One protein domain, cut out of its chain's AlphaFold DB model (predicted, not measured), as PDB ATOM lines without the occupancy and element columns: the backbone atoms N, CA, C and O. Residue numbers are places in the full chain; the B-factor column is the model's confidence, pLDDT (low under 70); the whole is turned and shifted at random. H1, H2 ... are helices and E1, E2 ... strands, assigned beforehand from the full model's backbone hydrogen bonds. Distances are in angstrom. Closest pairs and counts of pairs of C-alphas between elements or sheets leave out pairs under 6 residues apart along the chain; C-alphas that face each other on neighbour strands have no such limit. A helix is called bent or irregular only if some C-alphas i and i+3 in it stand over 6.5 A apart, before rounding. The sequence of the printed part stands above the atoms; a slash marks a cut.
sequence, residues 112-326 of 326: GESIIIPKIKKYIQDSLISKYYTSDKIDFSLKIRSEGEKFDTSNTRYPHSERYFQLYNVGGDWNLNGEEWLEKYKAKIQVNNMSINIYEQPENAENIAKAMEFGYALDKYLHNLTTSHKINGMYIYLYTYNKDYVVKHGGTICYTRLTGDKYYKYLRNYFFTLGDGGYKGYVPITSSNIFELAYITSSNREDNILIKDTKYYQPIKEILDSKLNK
ATOM      1  N   GLY A 112     205.986 233.323 201.133       80.06
ATOM      2  CA  GLY A 112     206.297 233.229 202.560       80.06
ATOM      3  C   GLY A 112     206.260 234.591 203.267       80.06
ATOM      4  O   GLY A 112     205.692 234.701 204.354       80.06
ATOM      5  N   GLU A 113     206.782 235.651 202.631       80.00
ATOM      6  CA  GLU A 113     206.759 237.019 203.180       80.00
ATOM      7  C   GLU A 113     205.317 237.521 203.334       80.00
ATOM      8  O   GLU A 113     204.929 237.987 204.408       80.00
ATOM      9  N   SER A 114     204.502 237.384 202.281       78.06
ATOM     10  CA  SER A 114     203.092 237.798 202.294       78.06
ATOM     11  C   SER A 114     202.254 237.053 203.333       78.06
ATOM     12  O   SER A 114     201.274 237.605 203.819       78.06
ATOM     13  N   ILE A 115     202.629 235.824 203.705       82.38
ATOM     14  CA  ILE A 115     201.943 235.056 204.752       82.38
ATOM     15  C   ILE A 115     202.408 235.477 206.151       82.38
ATOM     16  O   ILE A 115     201.585 235.616 207.059       82.38
ATOM     17  N   ILE A 116     203.712 235.681 206.354       85.88
ATOM     18  CA  ILE A 116     204.258 235.904 207.697       85.88
ATOM     19  C   ILE A 116     204.165 237.356 208.162       85.88
ATOM     20  O   ILE A 116     203.904 237.598 209.340       85.88
ATOM     21  N   ILE A 117     204.328 238.339 207.269       85.50
ATOM     22  CA  ILE A 117     204.292 239.757 207.649       85.50
ATOM     23  C   ILE A 117     202.951 240.129 208.303       85.50
ATOM     24  O   ILE A 117     202.990 240.779 209.347       85.50
ATOM     25  N   PRO A 118     201.773 239.697 207.809       85.19
ATOM     26  CA  PRO A 118     200.508 239.908 208.515       85.19
ATOM     27  C   PRO A 118     200.482 239.311 209.928       85.19
ATOM     28  O   PRO A 118     199.999 239.967 210.851       85.19
ATOM     29  N   LYS A 119     201.045 238.112 210.125       89.69
ATOM     30  CA  LYS A 119     201.136 237.468 211.447       89.69
ATOM     31  C   LYS A 119     202.041 238.264 212.396       89.69
ATOM     32  O   LYS A 119     201.665 238.498 213.541       89.69
ATOM     33  N   ILE A 120     203.190 238.736 211.909       89.56
ATOM     34  CA  ILE A 120     204.112 239.603 212.662       89.56
ATOM     35  C   ILE A 120     203.434 240.929 213.017       89.56
ATOM     36  O   ILE A 120     203.480 241.365 214.165       89.56
ATOM     37  N   LYS A 121     202.756 241.562 212.053       89.94
ATOM     38  CA  LYS A 121     201.998 242.793 212.297       89.94
ATOM     39  C   LYS A 121     200.928 242.574 213.361       89.94
ATOM     40  O   LYS A 121     200.821 243.382 214.274       89.94
ATOM     41  N   LYS A 122     200.169 241.480 213.283       90.06
ATOM     42  CA  LYS A 122     199.174 241.142 214.305       90.06
ATOM     43  C   LYS A 122     199.816 241.009 215.687       90.06
ATOM     44  O   LYS A 122     199.331 241.617 216.630       90.06
ATOM     45  N   TYR A 123     200.941 240.306 215.792       92.31
ATOM     46  CA  TYR A 123     201.663 240.166 217.055       92.31
ATOM     47  C   TYR A 123     202.125 241.516 217.636       92.31
ATOM     48  O   TYR A 123     201.896 241.787 218.813       92.31
ATOM     49  N   ILE A 124     202.719 242.397 216.821       91.81
ATOM     50  CA  ILE A 124     203.132 243.748 217.253       91.81
ATOM     51  C   ILE A 124     201.911 244.595 217.648       91.81
ATOM     52  O   ILE A 124     201.950 245.320 218.647       91.81
ATOM     53  N   GLN A 125     200.822 244.492 216.879       91.44
ATOM     54  CA  GLN A 125     199.569 245.185 217.157       91.44
ATOM     55  C   GLN A 125     199.015 244.782 218.525       91.44
ATOM     56  O   GLN A 125     198.723 245.649 219.345       91.44
ATOM     57  N   ASP A 126     198.904 243.477 218.768       92.56
ATOM     58  CA  ASP A 126     198.302 242.918 219.975       92.56
ATOM     59  C   ASP A 126     199.199 243.164 221.207       92.56
ATOM     60  O   ASP A 126     198.690 243.508 222.274       92.56
ATOM     61  N   SER A 127     200.527 243.079 221.052       92.44
ATOM     62  CA  SER A 127     201.495 243.152 222.163       92.44
ATOM     63  C   SER A 127     201.860 244.568 222.610       92.44
ATOM     64  O   SER A 127     202.209 244.780 223.779       92.44
ATOM     65  N   LEU A 128     201.814 245.548 221.702       93.69
ATOM     66  CA  LEU A 128     202.227 246.920 221.995       93.69
ATOM     67  C   LEU A 128     201.209 247.963 221.542       93.69
ATOM     68  O   LEU A 128     200.784 248.777 222.358       93.69
ATOM     69  N   ILE A 129     200.846 247.981 220.259       93.19
ATOM     70  CA  ILE A 129     200.092 249.109 219.684       93.19
ATOM     71  C   ILE A 129     198.712 249.249 220.339       93.19
ATOM     72  O   ILE A 129     198.282 250.367 220.625       93.19
ATOM     73  N   SER A 130     198.058 248.128 220.648       94.44
ATOM     74  CA  SER A 130     196.759 248.052 221.332       94.44
ATOM     75  C   SER A 130     196.720 248.786 222.681       94.44
ATOM     76  O   SER A 130     195.654 249.227 223.104       94.44
ATOM     77  N   LYS A 131     197.874 248.972 223.338       94.50
ATOM     78  CA  LYS A 131     198.002 249.710 224.607       94.50
ATOM     79  C   LYS A 131     197.866 251.224 224.424       94.50
ATOM     80  O   LYS A 131     197.588 251.929 225.389       94.50
ATOM     81  N   TYR A 132     198.063 251.720 223.202       95.00
ATOM     82  CA  TYR A 132     198.032 253.144 222.871       95.00
ATOM     83  C   TYR A 132     196.834 253.513 221.993       95.00
ATOM     84  O   TYR A 132     196.197 254.543 222.229       95.00
ATOM     85  N   TYR A 133     196.516 252.699 220.985       94.81
ATOM     86  CA  TYR A 133     195.508 253.019 219.971       94.81
ATOM     87  C   TYR A 133     194.653 251.800 219.614       94.81
ATOM     88  O   TYR A 133     195.144 250.671 219.548       94.81
ATOM     89  N   THR A 134     193.369 252.039 219.341       91.19
ATOM     90  CA  THR A 134     192.446 251.020 218.829       91.19
ATOM     91  C   THR A 134     192.734 250.720 217.357       91.19
ATOM     92  O   THR A 134     193.190 251.585 216.609       91.19
ATOM     93  N   SER A 135     192.468 249.485 216.922       85.31
ATOM     94  CA  SER A 135     192.827 248.991 215.583       85.31
ATOM     95  C   SER A 135     192.128 249.710 214.424       85.31
ATOM     96  O   SER A 135     192.596 249.637 213.294       85.31
ATOM     97  N   ASP A 136     191.009 250.391 214.672       85.44
ATOM     98  CA  ASP A 136     190.302 251.203 213.675       85.44
ATOM     99  C   ASP A 136     190.949 252.584 213.463       85.44
ATOM    100  O   ASP A 136     190.763 253.199 212.412       85.44
ATOM    101  N   LYS A 137     191.739 253.062 214.434       88.38
ATOM    102  CA  LYS A 137     192.411 254.371 214.393       88.38
ATOM    103  C   LYS A 137     193.866 254.297 213.974       88.38
ATOM    104  O   LYS A 137     194.477 255.343 213.801       88.38
ATOM    105  N   ILE A 138     194.432 253.110 213.803       87.94
ATOM    106  CA  ILE A 138     195.836 252.952 213.440       87.94
ATOM    107  C   ILE A 138     195.989 251.964 212.294       87.94
ATOM    108  O   ILE A 138     195.360 250.910 212.261       87.94
ATOM    109  N   ASP A 139     196.861 252.293 211.352       85.75
ATOM    110  CA  ASP A 139     197.437 251.305 210.463       85.75
ATOM    111  C   ASP A 139     198.952 251.448 210.420       85.75
ATOM    112  O   ASP A 139     199.526 252.470 210.797       85.75
ATOM    113  N   PHE A 140     199.624 250.378 210.018       85.75
ATOM    114  CA  PHE A 140     201.057 250.441 209.829       85.75
ATOM    115  C   PHE A 140     201.528 249.490 208.744       85.75
ATOM    116  O   PHE A 140     200.874 248.501 208.401       85.75
ATOM    117  N   SER A 141     202.703 249.791 208.216       81.00
ATOM    118  CA  SER A 141     203.466 248.944 207.310       81.00
ATOM    119  C   SER A 141     204.804 248.603 207.952       81.00
ATOM    120  O   SER A 141     205.377 249.418 208.673       81.00
ATOM    121  N   LEU A 142     205.287 247.393 207.690       82.06
ATOM    122  CA  LEU A 142     206.529 246.870 208.237       82.06
ATOM    123  C   LEU A 142     207.308 246.187 207.116       82.06
ATOM    124  O   LEU A 142     206.741 245.413 206.348       82.06
ATOM    125  N   LYS A 143     208.603 246.481 207.030       79.69
ATOM    126  CA  LYS A 143     209.551 245.793 206.155       79.69
ATOM    127  C   LYS A 143     210.696 245.261 206.994       79.69
ATOM    128  O   LYS A 143     211.445 246.055 207.561       79.69
ATOM    129  N   ILE A 144     210.853 243.945 207.014       79.81
ATOM    130  CA  ILE A 144     211.962 243.250 207.668       79.81
ATOM    131  C   ILE A 144     212.954 242.799 206.592       79.81
ATOM    132  O   ILE A 144     212.566 242.441 205.479       79.81
ATOM    133  N   ARG A 145     214.247 242.864 206.905       74.56
ATOM    134  CA  ARG A 145     215.334 242.384 206.042       74.56
ATOM    135  C   ARG A 145     216.160 241.359 206.793       74.56
ATOM    136  O   ARG A 145     216.283 241.472 208.005       74.56
ATOM    137  N   SER A 146     216.791 240.439 206.073       73.44
ATOM    138  CA  SER A 146     217.858 239.624 206.651       73.44
ATOM    139  C   SER A 146     219.099 240.488 206.912       73.44
ATOM    140  O   SER A 146     219.444 241.346 206.095       73.44
ATOM    141  N   GLU A 147     219.781 240.257 208.024       62.25
ATOM    142  CA  GLU A 147     221.206 240.535 208.178       62.25
ATOM    143  C   GLU A 147     221.966 239.321 207.625       62.25
ATOM    144  O   GLU A 147     221.737 238.201 208.076       62.25
ATOM    145  N   GLY A 148     222.798 239.500 206.594       53.66
ATOM    146  CA  GLY A 148     223.561 238.396 205.990       53.66
ATOM    147  C   GLY A 148     223.649 238.434 204.461       53.66
ATOM    148  O   GLY A 148     222.895 239.160 203.821       53.66
ATOM    149  N   GLU A 149     224.639 237.695 203.944       45.56
ATOM    150  CA  GLU A 149     225.231 237.644 202.591       45.56
ATOM    151  C   GLU A 149     224.593 238.489 201.474       45.56
ATOM    152  O   GLU A 149     223.470 238.271 201.018       45.56
ATOM    153  N   LYS A 150     225.401 239.415 200.940       47.81
ATOM    154  CA  LYS A 150     225.175 239.963 199.604       47.81
ATOM    155  C   LYS A 150     225.324 238.820 198.605       47.81
ATOM    156  O   LYS A 150     226.432 238.341 198.388       47.81
ATOM    157  N   PHE A 151     224.222 238.407 197.998       46.59
ATOM    158  CA  PHE A 151     224.280 237.500 196.862       46.59
ATOM    159  C   PHE A 151     224.911 238.220 195.672       46.59
ATOM    160  O   PHE A 151     224.544 239.355 195.358       46.59
ATOM    161  N   ASP A 152     225.869 237.564 195.023       44.62
ATOM    162  CA  ASP A 152     226.462 238.063 193.791       44.62
ATOM    163  C   ASP A 152     225.428 237.985 192.657       44.62
ATOM    164  O   ASP A 152     225.158 236.926 192.093       44.62
ATOM    165  N   THR A 153     224.814 239.125 192.340       49.56
ATOM    166  CA  THR A 153     223.830 239.254 191.256       49.56
ATOM    167  C   THR A 153     224.484 239.524 189.895       49.56
ATOM    168  O   THR A 153     223.781 239.854 188.940       49.56
ATOM    169  N   SER A 154     225.817 239.445 189.775       43.75
ATOM    170  CA  SER A 154     226.543 239.812 188.547       43.75
ATOM    171  C   SER A 154     226.222 238.918 187.341       43.75
ATOM    172  O   SER A 154     226.277 239.391 186.208       43.75
ATOM    173  N   ASN A 155     225.811 237.665 187.571       41.06
ATOM    174  CA  ASN A 155     225.484 236.692 186.518       41.06
ATOM    175  C   ASN A 155     223.980 236.449 186.309       41.06
ATOM    176  O   ASN A 155     223.591 235.635 185.468       41.06
ATOM    177  N   THR A 156     223.105 237.148 187.032       46.44
ATOM    178  CA  THR A 156     221.659 237.024 186.834       46.44
ATOM    179  C   THR A 156     221.186 238.046 185.804       46.44
ATOM    180  O   THR A 156     221.287 239.250 186.024       46.44
ATOM    181  N   ARG A 157     220.586 237.579 184.697       40.19
ATOM    182  CA  ARG A 157     219.926 238.417 183.665       40.19
ATOM    183  C   ARG A 157     218.773 239.284 184.212       40.19
ATOM    184  O   ARG A 157     218.189 240.060 183.461       40.19
ATOM    185  N   TYR A 158     218.451 239.140 185.498       44.84
ATOM    186  CA  TYR A 158     217.385 239.830 186.205       44.84
ATOM    187  C   TYR A 158     217.959 240.616 187.391       44.84
ATOM    188  O   TYR A 158     218.510 240.015 188.309       44.84
ATOM    189  N   PRO A 159     217.810 241.952 187.419       36.62
ATOM    190  CA  PRO A 159     218.386 242.826 188.444       36.62
ATOM    191  C   PRO A 159     217.601 242.827 189.774       36.62
ATOM    192  O   PRO A 159     217.630 243.810 190.516       36.62
ATOM    193  N   HIS A 160     216.864 241.758 190.091       42.59
ATOM    194  CA  HIS A 160     216.146 241.625 191.361       42.59
ATOM    195  C   HIS A 160     217.108 241.047 192.409       42.59
ATOM    196  O   HIS A 160     217.166 239.853 192.630       42.59
ATOM    197  N   SER A 161     218.074 241.844 192.860       42.38
ATOM    198  CA  SER A 161     218.006 242.759 194.007       42.38
ATOM    199  C   SER A 161     218.481 242.062 195.273       42.38
ATOM    200  O   SER A 161     217.988 240.998 195.609       42.38
ATOM    201  N   GLU A 162     219.393 242.712 195.984       42.38
ATOM    202  CA  GLU A 162     219.978 242.373 197.289       42.38
ATOM    203  C   GLU A 162     218.940 242.173 198.437       42.38
ATOM    204  O   GLU A 162     219.065 242.767 199.509       42.38
ATOM    205  N   ARG A 163     217.822 241.464 198.227       46.72
ATOM    206  CA  ARG A 163     216.582 241.687 198.983       46.72
ATOM    207  C   ARG A 163     215.830 240.403 199.369       46.72
ATOM    208  O   ARG A 163     215.113 239.827 198.578       46.72
ATOM    209  N   TYR A 164     215.925 240.065 200.655       51.16
ATOM    210  CA  TYR A 164     214.822 239.769 201.598       51.16
ATOM    211  C   TYR A 164     214.063 238.434 201.586       51.16
ATOM    212  O   TYR A 164     213.440 238.155 202.604       51.16
ATOM    213  N   PHE A 165     214.119 237.581 200.563       53.47
ATOM    214  CA  PHE A 165     213.099 236.514 200.461       53.47
ATOM    215  C   PHE A 165     213.450 235.150 201.079       53.47
ATOM    216  O   PHE A 165     212.558 234.326 201.279       53.47
ATOM    217  N   GLN A 166     214.713 234.880 201.419       59.81
ATOM    218  CA  GLN A 166     215.112 233.521 201.811       59.81
ATOM    219  C   GLN A 166     214.552 233.098 203.176       59.81
ATOM    220  O   GLN A 166     213.932 232.043 203.265       59.81
ATOM    221  N   LEU A 167     214.675 233.932 204.217       71.69
ATOM    222  CA  LEU A 167     214.259 233.566 205.583       71.69
ATOM    223  C   LEU A 167     212.764 233.236 205.707       71.69
ATOM    224  O   LEU A 167     212.369 232.444 206.556       71.69
ATOM    225  N   TYR A 168     211.924 233.816 204.850       75.94
ATOM    226  CA  TYR A 168     210.480 233.587 204.880       75.94
ATOM    227  C   TYR A 168     210.059 232.216 204.338       75.94
ATOM    228  O   TYR A 168     208.931 231.785 204.561       75.94
ATOM    229  N   ASN A 169     210.958 231.530 203.629       72.81
ATOM    230  CA  ASN A 169     210.660 230.301 202.898       72.81
ATOM    231  C   ASN A 169     211.446 229.078 203.397       72.81
ATOM    232  O   ASN A 169     211.241 227.976 202.887       72.81
ATOM    233  N   VAL A 170     212.336 229.249 204.381       72.81
ATOM    234  CA  VAL A 170     213.156 228.167 204.946       72.81
ATOM    235  C   VAL A 170     212.285 227.202 205.745       72.81
ATOM    236  O   VAL A 170     211.510 227.622 206.595       72.81
ATOM    237  N   GLY A 171     212.419 225.898 205.482       73.75
ATOM    238  CA  GLY A 171     211.899 224.838 206.358       73.75
ATOM    239  C   GLY A 171     210.386 224.840 206.605       73.75
ATOM    240  O   GLY A 171     209.942 224.217 207.561       73.75
ATOM    241  N   GLY A 172     209.593 225.534 205.782       79.56
ATOM    242  CA  GLY A 172     208.156 225.698 206.026       79.56
ATOM    243  C   GLY A 172     207.813 226.711 207.125       79.56
ATOM    244  O   GLY A 172     206.674 226.744 207.583       79.56
ATOM    245  N   ASP A 173     208.763 227.555 207.535       86.94
ATOM    246  CA  ASP A 173     208.618 228.475 208.670       86.94
ATOM    247  C   ASP A 173     207.567 229.574 208.474       86.94
ATOM    248  O   ASP A 173     207.162 230.215 209.437       86.94
ATOM    249  N   TRP A 174     207.052 229.764 207.258       85.75
ATOM    250  CA  TRP A 174     205.858 230.579 207.012       85.75
ATOM    251  C   TRP A 174     204.622 230.068 207.786       85.75
ATOM    252  O   TRP A 174     203.665 230.825 207.987       85.75
ATOM    253  N   ASN A 175     204.630 228.808 208.250       87.19
ATOM    254  CA  ASN A 175     203.606 228.241 209.131       87.19
ATOM    255  C   ASN A 175     203.653 228.782 210.558       87.19
ATOM    256  O   ASN A 175     202.598 228.851 211.190       87.19
ATOM    257  N   LEU A 176     204.822 229.216 211.034       91.19
ATOM    258  CA  LEU A 176     204.984 229.767 212.377       91.19
ATOM    259  C   LEU A 176     204.040 230.954 212.596       91.19
ATOM    260  O   LEU A 176     203.624 231.641 211.648       91.19
ATOM    261  N   ASN A 177     203.676 231.193 213.851       93.25
ATOM    262  CA  ASN A 177     203.025 232.441 214.218       93.25
ATOM    263  C   ASN A 177     204.046 233.604 214.202       93.25
ATOM    264  O   ASN A 177     205.246 233.409 214.007       93.25
ATOM    265  N   GLY A 178     203.560 234.841 214.346       90.50
ATOM    266  CA  GLY A 178     204.420 236.024 214.254       90.50
ATOM    267  C   GLY A 178     205.511 236.081 215.329       90.50
ATOM    268  O   GLY A 178     206.628 236.492 215.030       90.50
ATOM    269  N   GLU A 179     205.200 235.651 216.551       92.62
ATOM    270  CA  GLU A 179     206.126 235.629 217.689       92.62
ATOM    271  C   GLU A 179     207.212 234.566 217.502       92.62
ATOM    272  O   GLU A 179     208.399 234.878 217.559       92.62
ATOM    273  N   GLU A 180     206.811 233.331 217.192       94.00
ATOM    274  CA  GLU A 180     207.719 232.204 216.952       94.00
ATOM    275  C   GLU A 180     208.713 232.505 215.830       94.00
ATOM    276  O   GLU A 180     209.903 232.200 215.942       94.00
ATOM    277  N   TRP A 181     208.237 233.118 214.742       92.25
ATOM    278  CA  TRP A 181     209.095 233.474 213.619       92.25
ATOM    279  C   TRP A 181     210.107 234.554 214.009       92.25
ATOM    280  O   TRP A 181     211.294 234.417 213.705       92.25
ATOM    281  N   LEU A 182     209.667 235.603 214.712       89.44
ATOM    282  CA  LEU A 182     210.566 236.645 215.211       89.44
ATOM    283  C   LEU A 182     211.616 236.062 216.157       89.44
ATOM    284  O   LEU A 182     212.798 236.317 215.965       89.44
ATOM    285  N   GLU A 183     211.220 235.229 217.118       89.56
ATOM    286  CA  GLU A 183     212.146 234.614 218.074       89.56
ATOM    287  C   GLU A 183     213.169 233.702 217.381       89.56
ATOM    288  O   GLU A 183     214.360 233.752 217.691       89.56
ATOM    289  N   LYS A 184     212.739 232.923 216.379       89.50
ATOM    290  CA  LYS A 184     213.628 232.060 215.587       89.50
ATOM    291  C   LYS A 184     214.662 232.856 214.788       89.50
ATOM    292  O   LYS A 184     215.802 232.413 214.634       89.50
ATOM    293  N   TYR A 185     214.264 234.012 214.260       86.44
ATOM    294  CA  TYR A 185     215.061 234.780 213.307       86.44
ATOM    295  C   TYR A 185     215.649 236.078 213.855       86.44
ATOM    296  O   TYR A 185     216.396 236.722 213.122       86.44
ATOM    297  N   LYS A 186     215.417 236.438 215.125       85.00
ATOM    298  CA  LYS A 186     215.861 237.707 215.736       85.00
ATOM    299  C   LYS A 186     217.342 238.022 215.533       85.00
ATOM    300  O   LYS A 186     217.690 239.191 215.413       85.00
ATOM    301  N   ALA A 187     218.193 236.996 215.439       82.56
ATOM    302  CA  ALA A 187     219.634 237.124 215.206       82.56
ATOM    303  C   ALA A 187     220.063 237.343 213.752       82.56
ATOM    304  O   ALA A 187     221.239 237.545 213.468       82.56
ATOM    305  N   LYS A 188     219.115 237.250 212.826       80.25
ATOM    306  CA  LYS A 188     219.337 237.286 211.381       80.25
ATOM    307  C   LYS A 188     218.462 238.323 210.702       80.25
ATOM    308  O   LYS A 188     218.431 238.345 209.479       80.25
ATOM    309  N   ILE A 189     217.716 239.137 211.445       80.19
ATOM    310  CA  ILE A 189     216.758 240.089 210.883       80.19
ATOM    311  C   ILE A 189     216.977 241.485 211.442       80.19
ATOM    312  O   ILE A 189     217.358 241.644 212.592       80.19
ATOM    313  N   GLN A 190     216.669 242.482 210.622       80.38
ATOM    314  CA  GLN A 190     216.659 243.899 210.963       80.38
ATOM    315  C   GLN A 190     215.335 244.519 210.502       80.38
ATOM    316  O   GLN A 190     214.792 244.150 209.446       80.38
ATOM    317  N   VAL A 191     214.814 245.492 211.251       80.38
ATOM    318  CA  VAL A 191     213.650 246.270 210.811       80.38
ATOM    319  C   VAL A 191     214.142 247.312 209.825       80.38
ATOM    320  O   VAL A 191     214.811 248.269 210.180       80.38
ATOM    321  N   ASN A 192     213.804 247.172 208.553       77.56
ATOM    322  CA  ASN A 192     214.223 248.177 207.595       77.56
ATOM    323  C   ASN A 192     213.374 249.428 207.648       77.56
ATOM    324  O   ASN A 192     213.911 250.509 207.757       77.56
ATOM    325  N   ASN A 193     212.064 249.298 207.497       76.44
ATOM    326  CA  ASN A 193     211.197 250.464 207.552       76.44
ATOM    327  C   ASN A 193     209.905 250.081 208.247       76.44
ATOM    328  O   ASN A 193     209.294 249.072 207.887       76.44
ATOM    329  N   MET A 194     209.472 250.925 209.173       82.56
ATOM    330  CA  MET A 194     208.129 250.893 209.721       82.56
ATOM    331  C   MET A 194     207.486 252.265 209.537       82.56
ATOM    332  O   MET A 194     208.085 253.287 209.854       82.56
ATOM    333  N   SER A 195     206.282 252.291 208.981       83.19
ATOM    334  CA  SER A 195     205.486 253.513 208.851       83.19
ATOM    335  C   SER A 195     204.152 253.275 209.529       83.19
ATOM    336  O   SER A 195     203.493 252.284 209.209       83.19
ATOM    337  N   ILE A 196     203.794 254.142 210.467       87.50
ATOM    338  CA  ILE A 196     202.593 254.073 211.289       87.50
ATOM    339  C   ILE A 196     201.749 255.312 211.008       87.50
ATOM    340  O   ILE A 196     202.242 256.432 211.103       87.50
ATOM    341  N   ASN A 197     200.473 255.112 210.697       86.62
ATOM    342  CA  ASN A 197     199.497 256.172 210.500       86.62
ATOM    343  C   ASN A 197     198.431 256.072 211.584       86.62
ATOM    344  O   ASN A 197     197.826 255.017 211.763       86.62
ATOM    345  N   ILE A 198     198.186 257.174 212.283       90.56
ATOM    346  CA  ILE A 198     197.203 257.256 213.361       90.56
ATOM    347  C   ILE A 198     196.180 258.323 212.985       90.56
ATOM    348  O   ILE A 198     196.528 259.481 212.760       90.56
ATOM    349  N   TYR A 199     194.921 257.927 212.906       89.00
ATOM    350  CA  TYR A 199     193.818 258.709 212.366       89.00
ATOM    351  C   TYR A 199     192.991 259.383 213.456       89.00
ATOM    352  O   TYR A 199     192.987 258.953 214.610       89.00
ATOM    353  N   GLU A 200     192.256 260.421 213.059       89.94
ATOM    354  CA  GLU A 200     191.323 261.164 213.915       89.94
ATOM    355  C   GLU A 200     191.955 261.671 215.220       89.94
ATOM    356  O   GLU A 200     191.379 261.577 216.301       89.94
ATOM    357  N   GLN A 201     193.173 262.195 215.124       90.00
ATOM    358  CA  GLN A 201     193.899 262.797 216.232       90.00
ATOM    359  C   GLN A 201     193.810 264.323 216.122       90.00
ATOM    360  O   GLN A 201     194.381 264.892 215.194       90.00
ATOM    361  N   PRO A 202     193.109 265.021 217.031       89.88
ATOM    362  CA  PRO A 202     193.153 266.480 217.087       89.88
ATOM    363  C   PRO A 202     194.582 267.019 217.253       89.88
ATOM    364  O   PRO A 202     195.371 266.462 218.019       89.88
ATOM    365  N   GLU A 203     194.903 268.131 216.587       88.31
ATOM    366  CA  GLU A 203     196.201 268.801 216.731       88.31
ATOM    367  C   GLU A 203     196.281 269.518 218.088       88.31
ATOM    368  O   GLU A 203     195.848 270.660 218.249       88.31
ATOM    369  N   ASN A 204     196.808 268.823 219.095       90.50
ATOM    370  CA  ASN A 204     197.023 269.354 220.436       90.50
ATOM    371  C   ASN A 204     198.229 268.684 221.117       90.50
ATOM    372  O   ASN A 204     198.732 267.654 220.663       90.50
ATOM    373  N   ALA A 205     198.693 269.275 222.222       92.19
ATOM    374  CA  ALA A 205     199.867 268.793 222.946       92.19
ATOM    375  C   ALA A 205     199.706 267.360 223.486       92.19
ATOM    376  O   ALA A 205     200.666 266.596 223.461       92.19
ATOM    377  N   GLU A 206     198.506 266.975 223.929       94.44
ATOM    378  CA  GLU A 206     198.240 265.646 224.492       94.44
ATOM    379  C   GLU A 206     198.418 264.532 223.458       94.44
ATOM    380  O   GLU A 206     199.111 263.547 223.721       94.44
ATOM    381  N   ASN A 207     197.848 264.695 222.261       93.12
ATOM    382  CA  ASN A 207     197.961 263.710 221.187       93.12
ATOM    383  C   ASN A 207     199.386 263.622 220.644       93.12
ATOM    384  O   ASN A 207     199.870 262.524 220.365       93.12
ATOM    385  N   ILE A 208     200.075 264.761 220.539       92.94
ATOM    386  CA  ILE A 208     201.479 264.792 220.124       92.94
ATOM    387  C   ILE A 208     202.355 264.080 221.165       92.94
ATOM    388  O   ILE A 208     203.141 263.202 220.807       92.94
ATOM    389  N   ALA A 209     202.183 264.386 222.455       93.44
ATOM    390  CA  ALA A 209     202.917 263.729 223.531       93.44
ATOM    391  C   ALA A 209     202.630 262.219 223.577       93.44
ATOM    392  O   ALA A 209     203.560 261.423 223.686       93.44
ATOM    393  N   LYS A 210     201.366 261.804 223.414       94.50
ATOM    394  CA  LYS A 210     200.982 260.385 223.327       94.50
ATOM    395  C   LYS A 210     201.682 259.669 222.167       94.50
ATOM    396  O   LYS A 210     202.135 258.542 222.338       94.50
ATOM    397  N   ALA A 211     201.801 260.313 221.007       92.69
ATOM    398  CA  ALA A 211     202.474 259.735 219.846       92.69
ATOM    399  C   ALA A 211     203.995 259.643 220.017       92.69
ATOM    400  O   ALA A 211     204.602 258.663 219.590       92.69
ATOM    401  N   MET A 212     204.606 260.638 220.664       92.44
ATOM    402  CA  MET A 212     206.024 260.611 221.033       92.44
ATOM    403  C   MET A 212     206.314 259.494 222.046       92.44
ATOM    404  O   MET A 212     207.230 258.704 221.840       92.44
ATOM    405  N   GLU A 213     205.490 259.363 223.089       92.69
ATOM    406  CA  GLU A 213     205.564 258.264 224.061       92.69
ATOM    407  C   GLU A 213     205.418 256.896 223.379       92.69
ATOM    408  O   GLU A 213     206.233 255.998 223.596       92.69
ATOM    409  N   PHE A 214     204.409 256.750 222.516       93.00
ATOM    410  CA  PHE A 214     204.205 255.548 221.714       93.00
ATOM    411  C   PHE A 214     205.428 255.232 220.844       93.00
ATOM    412  O   PHE A 214     205.865 254.085 220.806       93.00
ATOM    413  N   GLY A 215     206.006 256.235 220.178       90.31
ATOM    414  CA  GLY A 215     207.189 256.053 219.345       90.31
ATOM    415  C   GLY A 215     208.416 255.607 220.127       90.31
ATOM    416  O   GLY A 215     209.107 254.695 219.687       90.31
ATOM    417  N   TYR A 216     208.639 256.171 221.313       88.94
ATOM    418  CA  TYR A 216     209.691 255.716 222.220       88.94
ATOM    419  C   TYR A 216     209.481 254.259 222.671       88.94
ATOM    420  O   TYR A 216     210.406 253.445 222.637       88.94
ATOM    421  N   ALA A 217     208.253 253.892 223.050       90.81
ATOM    422  CA  ALA A 217     207.933 252.524 223.459       90.81
ATOM    423  C   ALA A 217     208.061 251.517 222.302       90.81
ATOM    424  O   ALA A 217     208.554 250.405 222.502       90.81
ATOM    425  N   LEU A 218     207.644 251.911 221.096       90.19
ATOM    426  CA  LEU A 218     207.775 251.113 219.880       90.19
ATOM    427  C   LEU A 218     209.232 250.909 219.498       90.19
ATOM    428  O   LEU A 218     209.612 249.780 219.200       90.19
ATOM    429  N   ASP A 219     210.044 251.957 219.578       87.12
ATOM    430  CA  ASP A 219     211.474 251.854 219.331       87.12
ATOM    431  C   ASP A 219     212.136 250.801 220.234       87.12
ATOM    432  O   ASP A 219     212.750 249.837 219.766       87.12
ATOM    433  N   LYS A 220     211.918 250.928 221.548       86.19
ATOM    434  CA  LYS A 220     212.433 249.987 222.549       86.19
ATOM    435  C   LYS A 220     211.940 248.560 222.307       86.19
ATOM    436  O   LYS A 220     212.698 247.605 222.459       86.19
ATOM    437  N   TYR A 221     210.668 248.403 221.946       88.62
ATOM    438  CA  TYR A 221     210.077 247.098 221.671       88.62
ATOM    439  C   TYR A 221     210.699 246.432 220.438       88.62
ATOM    440  O   TYR A 221     211.083 245.268 220.505       88.62
ATOM    441  N   LEU A 222     210.849 247.166 219.331       84.88
ATOM    442  CA  LEU A 222     211.434 246.641 218.094       84.88
ATOM    443  C   LEU A 222     212.903 246.240 218.279       84.88
ATOM    444  O   LEU A 222     213.287 245.170 217.811       84.88
ATOM    445  N   HIS A 223     213.686 247.022 219.029       80.00
ATOM    446  CA  HIS A 223     215.065 246.669 219.385       80.00
ATOM    447  C   HIS A 223     215.180 245.387 220.219       80.00
ATOM    448  O   HIS A 223     216.206 244.718 220.167       80.00
ATOM    449  N   ASN A 224     214.149 245.019 220.983       80.38
ATOM    450  CA  ASN A 224     214.139 243.747 221.707       80.38
ATOM    451  C   ASN A 224     213.756 242.562 220.805       80.38
ATOM    452  O   ASN A 224     214.127 241.427 221.100       80.38
ATOM    453  N   LEU A 225     213.014 242.809 219.719       75.31
ATOM    454  CA  LEU A 225     212.590 241.775 218.770       75.31
ATOM    455  C   LEU A 225     213.670 241.404 217.750       75.31
ATOM    456  O   LEU A 225     213.579 240.349 217.124       75.31
ATOM    457  N   THR A 226     214.682 242.248 217.566       70.94
ATOM    458  CA  THR A 226     215.801 241.992 216.660       70.94
ATOM    459  C   THR A 226     217.105 242.136 217.435       70.94
ATOM    460  O   THR A 226     217.364 243.182 218.010       70.94
ATOM    461  N   THR A 227     217.973 241.119 217.457       64.81
ATOM    462  CA  THR A 227     219.313 241.309 218.056       64.81
ATOM    463  C   THR A 227     220.195 242.189 217.169       64.81
ATOM    464  O   THR A 227     221.238 242.670 217.602       64.81
ATOM    465  N   SER A 228     219.768 242.408 215.925       56.69
ATOM    466  CA  SER A 228     220.158 243.547 215.114       56.69
ATOM    467  C   SER A 228     219.709 244.835 215.805       56.69
ATOM    468  O   SER A 228     218.519 245.135 215.852       56.69
ATOM    469  N   HIS A 229     220.641 245.645 216.305       59.16
ATOM    470  CA  HIS A 229     220.330 246.985 216.826       59.16
ATOM    471  C   HIS A 229     219.914 247.986 215.725       59.16
ATOM    472  O   HIS A 229     220.032 249.194 215.912       59.16
ATOM    473  N   LYS A 230     219.531 247.514 214.529       65.69
ATOM    474  CA  LYS A 230     219.312 248.351 213.351       65.69
ATOM    475  C   LYS A 230     217.848 248.328 212.953       65.69
ATOM    476  O   LYS A 230     217.373 247.457 212.226       65.69
ATOM    477  N   ILE A 231     217.142 249.355 213.392       75.12
ATOM    478  CA  ILE A 231     215.976 249.861 212.676       75.12
ATOM    479  C   ILE A 231     216.548 250.790 211.592       75.12
ATOM    480  O   ILE A 231     217.398 251.582 211.938       75.12
ATOM    481  N   ASN A 232     216.206 250.712 210.298       72.19
ATOM    482  CA  ASN A 232     216.724 251.696 209.311       72.19
ATOM    483  C   ASN A 232     215.811 252.919 209.149       72.19
ATOM    484  O   ASN A 232     216.217 253.900 208.534       72.19
ATOM    485  N   GLY A 233     214.582 252.848 209.654       75.12
ATOM    486  CA  GLY A 233     213.621 253.936 209.572       75.12
ATOM    487  C   GLY A 233     212.323 253.594 210.290       75.12
ATOM    488  O   GLY A 233     211.721 252.541 210.065       75.12
ATOM    489  N   MET A 234     211.872 254.510 211.139       82.06
ATOM    490  CA  MET A 234     210.557 254.469 211.765       82.06
ATOM    491  C   MET A 234     209.892 255.825 211.575       82.06
ATOM    492  O   MET A 234     210.511 256.850 211.845       82.06
ATOM    493  N   TYR A 235     208.650 255.816 211.099       81.50
ATOM    494  CA  TYR A 235     207.882 257.021 210.816       81.50
ATOM    495  C   TYR A 235     206.504 256.921 211.454       81.50
ATOM    496  O   TYR A 235     205.755 256.000 211.138       81.50
ATOM    497  N   ILE A 236     206.162 257.856 212.337       87.06
ATOM    498  CA  ILE A 236     204.834 257.926 212.964       87.06
ATOM    499  C   ILE A 236     204.141 259.187 212.493       87.06
ATOM    500  O   ILE A 236     204.623 260.279 212.774       87.06
ATOM    501  N   TYR A 237     203.005 259.026 211.827       85.94
ATOM    502  CA  TYR A 237     202.196 260.105 211.286       85.94
ATOM    503  C   TYR A 237     200.869 260.205 212.030       85.94
ATOM    504  O   TYR A 237     200.132 259.222 212.119       85.94
ATOM    505  N   LEU A 238     200.538 261.399 212.524       87.25
ATOM    506  CA  LEU A 238     199.205 261.683 213.060       87.25
ATOM    507  C   LEU A 238     198.375 262.458 212.041       87.25
ATOM    508  O   LEU A 238     198.860 263.426 211.458       87.25
ATOM    509  N   TYR A 239     197.118 262.064 211.877       83.25
ATOM    510  CA  TYR A 239     196.142 262.671 210.979       83.25
ATOM    511  C   TYR A 239     194.957 263.178 211.795       83.25
ATOM    512  O   TYR A 239     194.428 262.447 212.627       83.25
ATOM    513  N   THR A 240     194.479 264.389 211.513       83.19
ATOM    514  CA  THR A 240     193.204 264.884 212.064       83.19
ATOM    515  C   THR A 240     191.991 264.219 211.406       83.19
ATOM    516  O   THR A 240     190.900 264.213 211.969       83.19
ATOM    517  N   TYR A 241     192.181 263.629 210.224       80.88
ATOM    518  CA  TYR A 241     191.144 262.990 209.418       80.88
ATOM    519  C   TYR A 241     191.045 261.481 209.660       80.88
ATOM    520  O   TYR A 241     191.986 260.845 210.140       80.88
ATOM    521  N   ASN A 242     189.912 260.901 209.257       84.31
ATOM    522  CA  ASN A 242     189.714 259.454 209.235       84.31
ATOM    523  C   ASN A 242     190.484 258.769 208.090       84.31
ATOM    524  O   ASN A 242     190.920 259.403 207.125       84.31
ATOM    525  N   LYS A 243     190.622 257.444 208.200       81.62
ATOM    526  CA  LYS A 243     191.371 256.610 207.255       81.62
ATOM    527  C   LYS A 243     190.876 256.747 205.815       81.62
ATOM    528  O   LYS A 243     191.685 256.965 204.915       81.62
ATOM    529  N   ASP A 244     189.566 256.664 205.596       80.06
ATOM    530  CA  ASP A 244     188.977 256.697 204.253       80.06
ATOM    531  C   ASP A 244     189.249 258.024 203.544       80.06
ATOM    532  O   ASP A 244     189.589 258.056 202.358       80.06
ATOM    533  N   TYR A 245     189.168 259.131 204.284       78.31
ATOM    534  CA  TYR A 245     189.480 260.453 203.766       78.31
ATOM    535  C   TYR A 245     190.950 260.558 203.350       78.31
ATOM    536  O   TYR A 245     191.232 261.031 202.245       78.31
ATOM    537  N   VAL A 246     191.873 260.080 204.194       75.56
ATOM    538  CA  VAL A 246     193.320 260.087 203.920       75.56
ATOM    539  C   VAL A 246     193.658 259.214 202.710       75.56
ATOM    540  O   VAL A 246     194.440 259.626 201.855       75.56
ATOM    541  N   VAL A 247     193.048 258.032 202.596       72.31
ATOM    542  CA  VAL A 247     193.230 257.133 201.445       72.31
ATOM    543  C   VAL A 247     192.732 257.789 200.156       72.31
ATOM    544  O   VAL A 247     193.409 257.718 199.131       72.31
ATOM    545  N   LYS A 248     191.573 258.453 200.200       69.44
ATOM    546  CA  LYS A 248     190.939 259.056 199.022       69.44
ATOM    547  C   LYS A 248     191.644 260.322 198.523       69.44
ATOM    548  O   LYS A 248     191.733 260.518 197.315       69.44
ATOM    549  N   HIS A 249     192.129 261.178 199.422       64.94
ATOM    550  CA  HIS A 249     192.641 262.516 199.076       64.94
ATOM    551  C   HIS A 249     194.166 262.618 199.097       64.94
ATOM    552  O   HIS A 249     194.730 263.711 199.110       64.94
ATOM    553  N   GLY A 250     194.828 261.465 199.062       56.62
ATOM    554  CA  GLY A 250     196.271 261.373 199.052       56.62
ATOM    555  C   GLY A 250     196.822 261.291 200.465       56.62
ATOM    556  O   GLY A 250     196.951 262.274 201.190       56.62
ATOM    557  N   GLY A 251     197.311 260.115 200.803       51.34
ATOM    558  CA  GLY A 251     198.689 260.086 201.219       51.34
ATOM    559  C   GLY A 251     199.479 259.408 200.110       51.34
ATOM    560  O   GLY A 251     199.018 258.449 199.511       51.34
ATOM    561  N   THR A 252     200.585 260.012 199.695       47.50
ATOM    562  CA  THR A 252     201.887 259.353 199.542       47.50
ATOM    563  C   THR A 252     202.933 260.405 199.247       47.50
ATOM    564  O   THR A 252     202.807 261.205 198.326       47.50
ATOM    565  N   ILE A 253     204.024 260.327 200.000       43.16
ATOM    566  CA  ILE A 253     205.351 260.724 199.549       43.16
ATOM    567  C   ILE A 253     205.736 259.728 198.443       43.16
ATOM    568  O   ILE A 253     206.357 258.705 198.706       43.16
ATOM    569  N   CYS A 254     205.324 259.994 197.205       32.47
ATOM    570  CA  CYS A 254     205.952 259.405 196.029       32.47
ATOM    571  C   CYS A 254     206.851 260.475 195.415       32.47
ATOM    572  O   CYS A 254     206.416 261.594 195.156       32.47
ATOM    573  N   TYR A 255     208.120 260.136 195.195       36.75
ATOM    574  CA  TYR A 255     208.991 260.918 194.329       36.75
ATOM    575  C   TYR A 255     208.343 260.998 192.942       36.75
ATOM    576  O   TYR A 255     208.353 260.019 192.199       36.75
ATOM    577  N   THR A 256     207.778 262.145 192.575       37.09
ATOM    578  CA  THR A 256     207.500 262.444 191.170       37.09
ATOM    579  C   THR A 256     208.741 263.030 190.529       37.09
ATOM    580  O   THR A 256     209.364 263.951 191.054       37.09
ATOM    581  N   ARG A 257     209.076 262.470 189.368       35.78
ATOM    582  CA  ARG A 257     210.037 263.016 188.415       35.78
ATOM    583  C   ARG A 257     209.727 264.496 188.165       35.78
ATOM    584  O   ARG A 257     208.588 264.846 187.870       35.78
ATOM    585  N   LEU A 258     210.765 265.321 188.268       40.81
ATOM    586  CA  LEU A 258     210.794 266.709 187.820       40.81
ATOM    587  C   LEU A 258     210.506 266.749 186.315       40.81
ATOM    588  O   LEU A 258     211.394 266.486 185.507       40.81
ATOM    589  N   THR A 259     209.278 267.062 185.926       37.19
ATOM    590  CA  THR A 259     208.983 267.503 184.560       37.19
ATOM    591  C   THR A 259     208.096 268.735 184.631       37.19
ATOM    592  O   THR A 259     206.895 268.607 184.845       37.19
ATOM    593  N   GLY A 260     208.721 269.905 184.464       39.16
ATOM    594  CA  GLY A 260     208.084 271.198 184.195       39.16
ATOM    595  C   GLY A 260     207.299 271.815 185.355       39.16
ATOM    596  O   GLY A 260     206.146 271.457 185.552       39.16
ATOM    597  N   ASP A 261     207.929 272.757 186.070       40.03
ATOM    598  CA  ASP A 261     207.426 273.935 186.825       40.03
ATOM    599  C   ASP A 261     206.089 273.894 187.599       40.03
ATOM    600  O   ASP A 261     205.621 274.920 188.093       40.03
ATOM    601  N   LYS A 262     205.460 272.736 187.778       39.50
ATOM    602  CA  LYS A 262     204.220 272.577 188.535       39.50
ATOM    603  C   LYS A 262     204.408 271.494 189.579       39.50
ATOM    604  O   LYS A 262     204.186 270.310 189.335       39.50
ATOM    605  N   TYR A 263     204.783 271.920 190.781       42.38
ATOM    606  CA  TYR A 263     204.578 271.113 191.973       42.38
ATOM    607  C   TYR A 263     203.070 270.888 192.121       42.38
ATOM    608  O   TYR A 263     202.326 271.822 192.426       42.38
ATOM    609  N   TYR A 264     202.595 269.659 191.911       39.97
ATOM    610  CA  TYR A 264     201.318 269.280 192.501       39.97
ATOM    611  C   TYR A 264     201.514 269.406 194.009       39.97
ATOM    612  O   TYR A 264     202.312 268.674 194.594       39.97
ATOM    613  N   LYS A 265     200.857 270.399 194.618       43.12
ATOM    614  CA  LYS A 265     200.791 270.558 196.070       43.12
ATOM    615  C   LYS A 265     200.162 269.282 196.623       43.12
ATOM    616  O   LYS A 265     198.944 269.142 196.638       43.12
ATOM    617  N   TYR A 266     200.998 268.313 196.981       46.41
ATOM    618  CA  TYR A 266     200.569 267.136 197.711       46.41
ATOM    619  C   TYR A 266     199.927 267.640 198.997       46.41
ATOM    620  O   TYR A 266     200.620 268.245 199.810       46.41
ATOM    621  N   LEU A 267     198.628 267.410 199.177       46.91
ATOM    622  CA  LEU A 267     197.986 267.550 200.477       46.91
ATOM    623  C   LEU A 267     198.647 266.535 201.411       46.91
ATOM    624  O   LEU A 267     198.355 265.339 201.384       46.91
ATOM    625  N   ARG A 268     199.627 266.998 202.184       55.28
ATOM    626  CA  ARG A 268     200.240 266.206 203.246       55.28
ATOM    627  C   ARG A 268     199.272 266.226 204.406       55.28
ATOM    628  O   ARG A 268     199.195 267.194 205.143       55.28
ATOM    629  N   ASN A 269     198.469 265.176 204.489       58.34
ATOM    630  CA  ASN A 269     197.331 265.137 205.403       58.34
ATOM    631  C   ASN A 269     197.696 264.742 206.846       58.34
ATOM    632  O   ASN A 269     196.792 264.518 207.643       58.34
ATOM    633  N   TYR A 270     198.983 264.643 207.189       69.69
ATOM    634  CA  TYR A 270     199.432 264.438 208.569       69.69
ATOM    635  C   TYR A 270     199.835 265.782 209.188       69.69
ATOM    636  O   TYR A 270     200.212 266.680 208.449       69.69
ATOM    637  N   PHE A 271     199.771 265.929 210.512       71.81
ATOM    638  CA  PHE A 271     200.204 267.143 211.230       71.81
ATOM    639  C   PHE A 271     201.470 266.924 212.069       71.81
ATOM    640  O   PHE A 271     202.160 267.880 212.405       71.81
ATOM    641  N   PHE A 272     201.809 265.670 212.374       78.69
ATOM    642  CA  PHE A 272     202.988 265.281 213.150       78.69
ATOM    643  C   PHE A 272     203.757 264.178 212.428       78.69
ATOM    644  O   PHE A 272     203.139 263.278 211.857       78.69
ATOM    645  N   THR A 273     205.088 264.233 212.488       74.94
ATOM    646  CA  THR A 273     205.981 263.137 212.097       74.94
ATOM    647  C   THR A 273     207.081 262.929 213.137       74.94
ATOM    648  O   THR A 273     207.723 263.891 213.550       74.94
ATOM    649  N   LEU A 274     207.343 261.674 213.506       73.81
ATOM    650  CA  LEU A 274     208.506 261.258 214.305       73.81
ATOM    651  C   LEU A 274     209.342 260.265 213.501       73.81
ATOM    652  O   LEU A 274     208.799 259.244 213.075       73.81
ATOM    653  N   GLY A 275     210.623 260.566 213.287       69.12
ATOM    654  CA  GLY A 275     211.554 259.695 212.566       69.12
ATOM    655  C   GLY A 275     212.816 260.415 212.088       69.12
ATOM    656  O   GLY A 275     212.849 261.638 212.001       69.12
ATOM    657  N   ASP A 276     213.844 259.652 211.716       58.53
ATOM    658  CA  ASP A 276     215.158 260.165 211.285       58.53
ATOM    659  C   ASP A 276     215.175 260.806 209.879       58.53
ATOM    660  O   ASP A 276     216.204 261.292 209.413       58.53
ATOM    661  N   GLY A 277     214.047 260.781 209.157       49.88
ATOM    662  CA  GLY A 277     213.909 261.378 207.826       49.88
ATOM    663  C   GLY A 277     214.884 260.848 206.760       49.88
ATOM    664  O   GLY A 277     215.001 261.473 205.705       49.88
ATOM    665  N   GLY A 278     215.578 259.729 207.000       44.97
ATOM    666  CA  GLY A 278     216.651 259.245 206.126       44.97
ATOM    667  C   GLY A 278     217.981 260.008 206.253       44.97
ATOM    668  O   GLY A 278     218.819 259.920 205.350       44.97
ATOM    669  N   TYR A 279     218.215 260.749 207.342       40.59
ATOM    670  CA  TYR A 279     219.542 261.279 207.662       40.59
ATOM    671  C   TYR A 279     220.511 260.125 207.951       40.59
ATOM    672  O   TYR A 279     220.470 259.557 209.024       40.59
ATOM    673  N   LYS A 280     221.385 259.782 206.993       45.19
ATOM    674  CA  LYS A 280     222.684 259.074 207.149       45.19
ATOM    675  C   LYS A 280     222.809 257.922 208.182       45.19
ATOM    676  O   LYS A 280     223.925 257.605 208.586       45.19
ATOM    677  N   GLY A 281     221.727 257.224 208.507       56.03
ATOM    678  CA  GLY A 281     221.715 256.109 209.449       56.03
ATOM    679  C   GLY A 281     220.800 256.394 210.633       56.03
ATOM    680  O   GLY A 281     220.753 257.502 211.152       56.03
ATOM    681  N   TYR A 282     220.074 255.366 211.044       64.50
ATOM    682  CA  TYR A 282     219.109 255.466 212.120       64.50
ATOM    683  C   TYR A 282     219.747 255.826 213.460       64.50
ATOM    684  O   TYR A 282     220.765 255.251 213.857       64.50
ATOM    685  N   VAL A 283     219.104 256.753 214.169       72.25
ATOM    686  CA  VAL A 283     219.425 257.125 215.547       72.25
ATOM    687  C   VAL A 283     218.300 256.601 216.446       72.25
ATOM    688  O   VAL A 283     217.155 257.011 216.238       72.25
ATOM    689  N   PRO A 284     218.593 255.726 217.434       77.38
ATOM    690  CA  PRO A 284     217.602 255.263 218.405       77.38
ATOM    691  C   PRO A 284     216.879 256.424 219.078       77.38
ATOM    692  O   PRO A 284     217.503 257.441 219.404       77.38
ATOM    693  N   ILE A 285     215.576 256.274 219.304       82.25
ATOM    694  CA  ILE A 285     214.782 257.304 219.966       82.25
ATOM    695  C   ILE A 285     215.026 257.184 221.467       82.25
ATOM    696  O   ILE A 285     214.687 256.194 222.109       82.25
ATOM    697  N   THR A 286     215.591 258.229 222.052       83.06
ATOM    698  CA  THR A 286     215.838 258.332 223.487       83.06
ATOM    699  C   THR A 286     215.047 259.490 224.072       83.06
ATOM    700  O   THR A 286     214.651 260.422 223.370       83.06
ATOM    701  N   SER A 287     214.864 259.485 225.393       82.00
ATOM    702  CA  SER A 287     214.288 260.635 226.101       82.00
ATOM    703  C   SER A 287     215.060 261.935 225.832       82.00
ATOM    704  O   SER A 287     214.462 263.008 225.821       82.00
ATOM    705  N   SER A 288     216.367 261.852 225.555       82.44
ATOM    706  CA  SER A 288     217.227 263.013 225.316       82.44
ATOM    707  C   SER A 288     217.169 263.575 223.892       82.44
ATOM    708  O   SER A 288     217.486 264.747 223.719       82.44
ATOM    709  N   ASN A 289     216.801 262.782 222.878       85.81
ATOM    710  CA  ASN A 289     216.824 263.217 221.471       85.81
ATOM    711  C   ASN A 289     215.439 263.276 220.805       85.81
ATOM    712  O   ASN A 289     215.327 263.744 219.675       85.81
ATOM    713  N   ILE A 290     214.370 262.848 221.486       86.31
ATOM    714  CA  ILE A 290     213.036 262.722 220.882       86.31
ATOM    715  C   ILE A 290     212.500 264.036 220.284       86.31
ATOM    716  O   ILE A 290     211.806 264.021 219.271       86.31
ATOM    717  N   PHE A 291     212.872 265.186 220.854       88.38
ATOM    718  CA  PHE A 291     212.498 266.511 220.342       88.38
ATOM    719  C   PHE A 291     213.287 266.955 219.102       88.38
ATOM    720  O   PHE A 291     212.886 267.905 218.431       88.38
ATOM    721  N   GLU A 292     214.396 266.286 218.788       86.19
ATOM    722  CA  GLU A 292     215.198 266.521 217.580       86.19
ATOM    723  C   GLU A 292     214.711 265.685 216.391       86.19
ATOM    724  O   GLU A 292     215.085 265.954 215.253       86.19
ATOM    725  N   LEU A 293     213.858 264.694 216.658       84.12
ATOM    726  CA  LEU A 293     213.341 263.736 215.681       84.12
ATOM    727  C   LEU A 293     211.859 263.961 215.353       84.12
ATOM    728  O   LEU A 293     211.292 263.244 214.525       84.12
ATOM    729  N   ALA A 294     211.220 264.920 216.024       86.56
ATOM    730  CA  ALA A 294     209.789 265.155 215.955       86.56
ATOM    731  C   ALA A 294     209.476 266.512 215.318       86.56
ATOM    732  O   ALA A 294     209.998 267.552 215.729       86.56
ATOM    733  N   TYR A 295     208.583 266.503 214.331       84.25
ATOM    734  CA  TYR A 295     208.241 267.674 213.534       84.25
ATOM    735  C   TYR A 295     206.728 267.851 213.449       84.25
ATOM    736  O   TYR A 295     205.983 266.878 213.304       84.25
ATOM    737  N   ILE A 296     206.297 269.109 213.461       83.00
ATOM    738  CA  ILE A 296     204.983 269.522 212.976       83.00
ATOM    739  C   ILE A 296     205.128 269.886 211.504       83.00
ATOM    740  O   ILE A 296     206.089 270.547 211.111       83.00
ATOM    741  N   THR A 297     204.191 269.433 210.682       73.31
ATOM    742  CA  THR A 297     204.176 269.751 209.253       73.31
ATOM    743  C   THR A 297     203.017 270.691 208.955       73.31
ATOM    744  O   THR A 297     201.927 270.550 209.513       73.31
ATOM    745  N   SER A 298     203.248 271.655 208.071       62.12
ATOM    746  CA  SER A 298     202.159 272.330 207.373       62.12
ATOM    747  C   SER A 298     201.754 271.485 206.151       62.12
ATOM    748  O   SER A 298     202.391 270.491 205.811       62.12
ATOM    749  N   SER A 299     200.701 271.873 205.432       53.56
ATOM    750  CA  SER A 299     200.264 271.201 204.196       53.56
ATOM    751  C   SER A 299     201.347 270.993 203.101       53.56
ATOM    752  O   SER A 299     201.067 270.301 202.121       53.56
ATOM    753  N   ASN A 300     202.567 271.543 203.242       52.88
ATOM    754  CA  ASN A 300     203.719 271.372 202.345       52.88
ATOM    755  C   ASN A 300     204.949 270.750 203.064       52.88
ATOM    756  O   ASN A 300     205.228 271.066 204.214       52.88
ATOM    757  N   ARG A 301     205.741 269.896 202.375       46.62
ATOM    758  CA  ARG A 301     206.948 269.220 202.939       46.62
ATOM    759  C   ARG A 301     207.996 270.205 203.420       46.62
ATOM    760  O   ARG A 301     208.766 269.895 204.321       46.62
ATOM    761  N   GLU A 302     208.104 271.295 202.674       55.25
ATOM    762  CA  GLU A 302     209.152 272.295 202.832       55.25
ATOM    763  C   GLU A 302     208.963 273.086 204.134       55.25
ATOM    764  O   GLU A 302     209.918 273.671 204.628       55.25
ATOM    765  N   ASP A 303     207.780 272.975 204.751       63.88
ATOM    766  CA  ASP A 303     207.383 273.669 205.974       63.88
ATOM    767  C   ASP A 303     207.310 272.706 207.177       63.88
ATOM    768  O   ASP A 303     206.356 272.721 207.960       63.88
ATOM    769  N   ASN A 304     208.294 271.815 207.315       74.94
ATOM    770  CA  ASN A 304     208.441 271.014 208.531       74.94
ATOM    771  C   ASN A 304     209.164 271.839 209.603       74.94
ATOM    772  O   ASN A 304     210.308 272.244 209.406       74.94
ATOM    773  N   ILE A 305     208.524 272.030 210.754       82.81
ATOM    774  CA  ILE A 305     209.088 272.750 211.902       82.81
ATOM    775  C   ILE A 305     209.330 271.738 213.020       82.81
ATOM    776  O   ILE A 305     208.440 270.954 213.355       82.81
ATOM    777  N   LEU A 306     210.533 271.728 213.597       87.12
ATOM    778  CA  LEU A 306     210.836 270.883 214.754       87.12
ATOM    779  C   LEU A 306     209.911 271.245 215.914       87.12
ATOM    780  O   LEU A 306     209.702 272.422 216.190       87.12
ATOM    781  N   ILE A 307     209.402 270.249 216.642       89.00
ATOM    782  CA  ILE A 307     208.468 270.486 217.756       89.00
ATOM    783  C   ILE A 307     209.033 271.461 218.780       89.00
ATOM    784  O   ILE A 307     208.275 272.297 219.274       89.00
ATOM    785  N   LYS A 308     210.341 271.383 219.060       90.06
ATOM    786  CA  LYS A 308     211.033 272.285 219.992       90.06
ATOM    787  C   LYS A 308     210.919 273.768 219.623       90.06
ATOM    788  O   LYS A 308     210.989 274.611 220.508       90.06
ATOM    789  N   ASP A 309     210.667 274.062 218.349       90.44
ATOM    790  CA  ASP A 309     210.525 275.411 217.797       90.44
ATOM    791  C   ASP A 309     209.043 275.812 217.612       90.44
ATOM    792  O   ASP A 309     208.727 276.790 216.937       90.44
ATOM    793  N   THR A 310     208.104 275.063 218.204       89.38
ATOM    794  CA  THR A 310     206.658 275.327 218.118       89.38
ATOM    795  C   THR A 310     206.046 275.677 219.475       89.38
ATOM    796  O   THR A 310     206.581 275.350 220.535       89.38
ATOM    797  N   LYS A 311     204.834 276.250 219.447       92.25
ATOM    798  CA  LYS A 311     204.016 276.509 220.649       92.25
ATOM    799  C   LYS A 311     203.709 275.256 221.483       92.25
ATOM    800  O   LYS A 311     203.295 275.379 222.629       92.25
ATOM    801  N   TYR A 312     203.871 274.061 220.911       92.19
ATOM    802  CA  TYR A 312     203.566 272.804 221.586       92.19
ATOM    803  C   TYR A 312     204.717 272.295 222.463       92.19
ATOM    804  O   TYR A 312     204.480 271.422 223.292       92.19
ATOM    805  N   TYR A 313     205.938 272.832 222.325       93.94
ATOM    806  CA  TYR A 313     207.125 272.293 222.994       93.94
ATOM    807  C   TYR A 313     206.985 272.189 224.516       93.94
ATOM    808  O   TYR A 313     207.132 271.097 225.058       93.94
ATOM    809  N   GLN A 314     206.683 273.300 225.201       94.88
ATOM    810  CA  GLN A 314     206.622 273.315 226.669       94.88
ATOM    811  C   GLN A 314     205.533 272.376 227.218       94.88
ATOM    812  O   GLN A 314     205.877 271.502 228.014       94.88
ATOM    813  N   PRO A 315     204.273 272.426 226.732       95.19
ATOM    814  CA  PRO A 315     203.248 271.481 227.177       95.19
ATOM    815  C   PRO A 315     203.609 270.010 226.927       95.19
ATOM    816  O   PRO A 315     203.382 269.158 227.782       95.19
ATOM    817  N   ILE A 316     204.192 269.687 225.766       94.00
ATOM    818  CA  ILE A 316     204.615 268.312 225.463       94.00
ATOM    819  C   ILE A 316     205.725 267.875 226.419       94.00
ATOM    820  O   ILE A 316     205.686 266.757 226.929       94.00
ATOM    821  N   LYS A 317     206.711 268.744 226.658       93.44
ATOM    822  CA  LYS A 317     207.831 268.462 227.553       93.44
ATOM    823  C   LYS A 317     207.354 268.157 228.968       93.44
ATOM    824  O   LYS A 317     207.777 267.152 229.526       93.44
ATOM    825  N   GLU A 318     206.429 268.943 229.508       93.19
ATOM    826  CA  GLU A 318     205.835 268.692 230.828       93.19
ATOM    827  C   GLU A 318     205.119 267.332 230.896       93.19
ATOM    828  O   GLU A 318     205.329 266.561 231.836       93.19
ATOM    829  N   ILE A 319     204.323 266.995 229.872       93.00
ATOM    830  CA  ILE A 319     203.633 265.699 229.797       93.00
ATOM    831  C   ILE A 319     204.651 264.551 229.735       93.00
ATOM    832  O   ILE A 319     204.508 263.568 230.464       93.00
ATOM    833  N   LEU A 320     205.672 264.652 228.881       90.56
ATOM    834  CA  LEU A 320     206.653 263.584 228.681       90.56
ATOM    835  C   LEU A 320     207.608 263.417 229.868       90.56
ATOM    836  O   LEU A 320     207.900 262.277 230.227       90.56
ATOM    837  N   ASP A 321     208.032 264.502 230.522       88.31
ATOM    838  CA  ASP A 321     208.896 264.450 231.710       88.31
ATOM    839  C   ASP A 321     208.239 263.631 232.839       88.31
ATOM    840  O   ASP A 321     208.925 262.913 233.566       88.31
ATOM    841  N   SER A 322     206.902 263.658 232.935       79.12
ATOM    842  CA  SER A 322     206.141 262.858 233.906       79.12
ATOM    843  C   SER A 322     206.061 261.356 233.583       79.12
ATOM    844  O   SER A 322     205.773 260.546 234.472       79.12
ATOM    845  N   LYS A 323     206.311 260.975 232.323       80.12
ATOM    846  CA  LYS A 323     206.097 259.616 231.802       80.12
ATOM    847  C   LYS A 323     207.383 258.865 231.470       80.12
ATOM    848  O   LYS A 323     207.419 257.652 231.642       80.12
ATOM    849  N   LEU A 324     208.413 259.563 230.987       75.25
ATOM    850  CA  LEU A 324     209.641 258.956 230.456       75.25
ATOM    851  C   LEU A 324     210.813 258.925 231.453       75.25
ATOM    852  O   LEU A 324     211.775 258.205 231.212       75.25
ATOM    853  N   ASN A 325     210.743 259.671 232.563       61.16
ATOM    854  CA  ASN A 325     211.799 259.739 233.587       61.16
ATOM    855  C   ASN A 325     211.544 258.817 234.804       61.16
ATOM    856  O   ASN A 325     211.985 259.122 235.912       61.16
ATOM    857  N   LYS A 326     210.811 257.712 234.617       49.22
ATOM    858  CA  LYS A 326     210.623 256.642 235.616       49.22
ATOM    859  C   LYS A 326     211.343 255.374 235.180       49.22
ATOM    860  O   LYS A 326     211.845 254.669 236.077       49.22
TER     861      LYS A 326
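This is residues 112 to 326 of the 326 residues of an uncharacterized protein of Francisella frigiditurris (UniProt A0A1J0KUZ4). A twisted wall of six strands has helices H4 and H1 over one face and no named helix packed over the other, while the short helix H5 only grazes the sheet with its residues 243 to 246. H6 packs on the outside of H4, H3 and H2 pack on H1, and two loops stick out on the side away from H4 and H1 with residues 154 to 160 and 257 to 263. The printed part has 215 residues, with six named helices and six named strands, in the order H1 E1 H2 H3 E2 H4 E3 H5 E4 E5 E6 H6; the sheet runs E1 E2 E3 E4 E5 E6 and is mixed. The class is mixed, helices and strands, with 103 residues, under half, in named elements. The whole is compact, with a radius of gyration of the C-alphas of 18.8 A and spans of 54 by 53 by 33 A.

Begin at E2, residues 189 to 198, which bends by 52 degrees at residue 192. Beside it E1, residues 138 to 146, is antiparallel, with N 141 and O 195 2.8 A apart. On its other side E3, residues 234 to 238, is parallel, with N 196 and O 235 at 2.8 A. Next come E4, residues 272 to 274, E5, residues 294 to 297, and E6, residues 304 to 306, a meander, each strand the antiparallel neighbour of the one before. Look there for N 236 and O 274 at 3.1 A, N 273 and O 295 at 2.9 A and N 296 and O 305 at 2.8 A. The sheet is twisted, its C-alphas up to 4.5 A off its best plane. H4, residues 205 to 225, is on the sheet at a height of 9.3 A, along the strands, at 25 degrees to E3 on the local plane. E2, H4 and E3 form a strand-helix-strand unit, two parallel neighbour strands with a helix between, its crossover right-handed. H1, residues 112 to 127, is on the sheet too, and the sheet with H1 and H4 on one face makes two layers. H6, residues 313 to 324, touches residues 205 to 213 of H4, the closest C-alphas being those of Ala 209 and Ile 316, 5.3 A, at a steep tilt of 42 degrees. H3, residues 178 to 185, touches H1, C-alphas 120 and 178 being closest at 3.9 A. H2, residues 170 to 175, touches H1, C-alphas 112 and 174 being closest at 5.2 A; it is irregular, with C-alphas 171 and 174 8.4 A apart. H5, residues 243 to 248, only grazes the sheet with residues 243 to 246. Every O i to N i+4 pair is within hydrogen-bond range in H3, H4 and H5, but 10 of 12 in H1, 7 of 8 in H6 and 0 of 2 in H2, where 2 of 3 O i to N i+3 pairs are.

Find C-alpha 112 at (206.297, 233.229, 202.560), where H1 begins its 22.5 A. E1 measures 26.6 A and E2 26.1 A; H4 runs 30.2 A from C-alpha 205 at (199.867, 268.793, 222.946). H6 ends at C-alpha 324, (209.641, 258.956, 230.456).

The C-alphas of Asn 155 and Glu 318 are farthest apart, 58.1 A. The printed part has no cut, and the links E1 to H2, H5 to E4 and E4 to E5 are long. The mean pLDDT of the printed part is 74.9; 63 residues are under 70, among them 147 to 166 and 248 to 270.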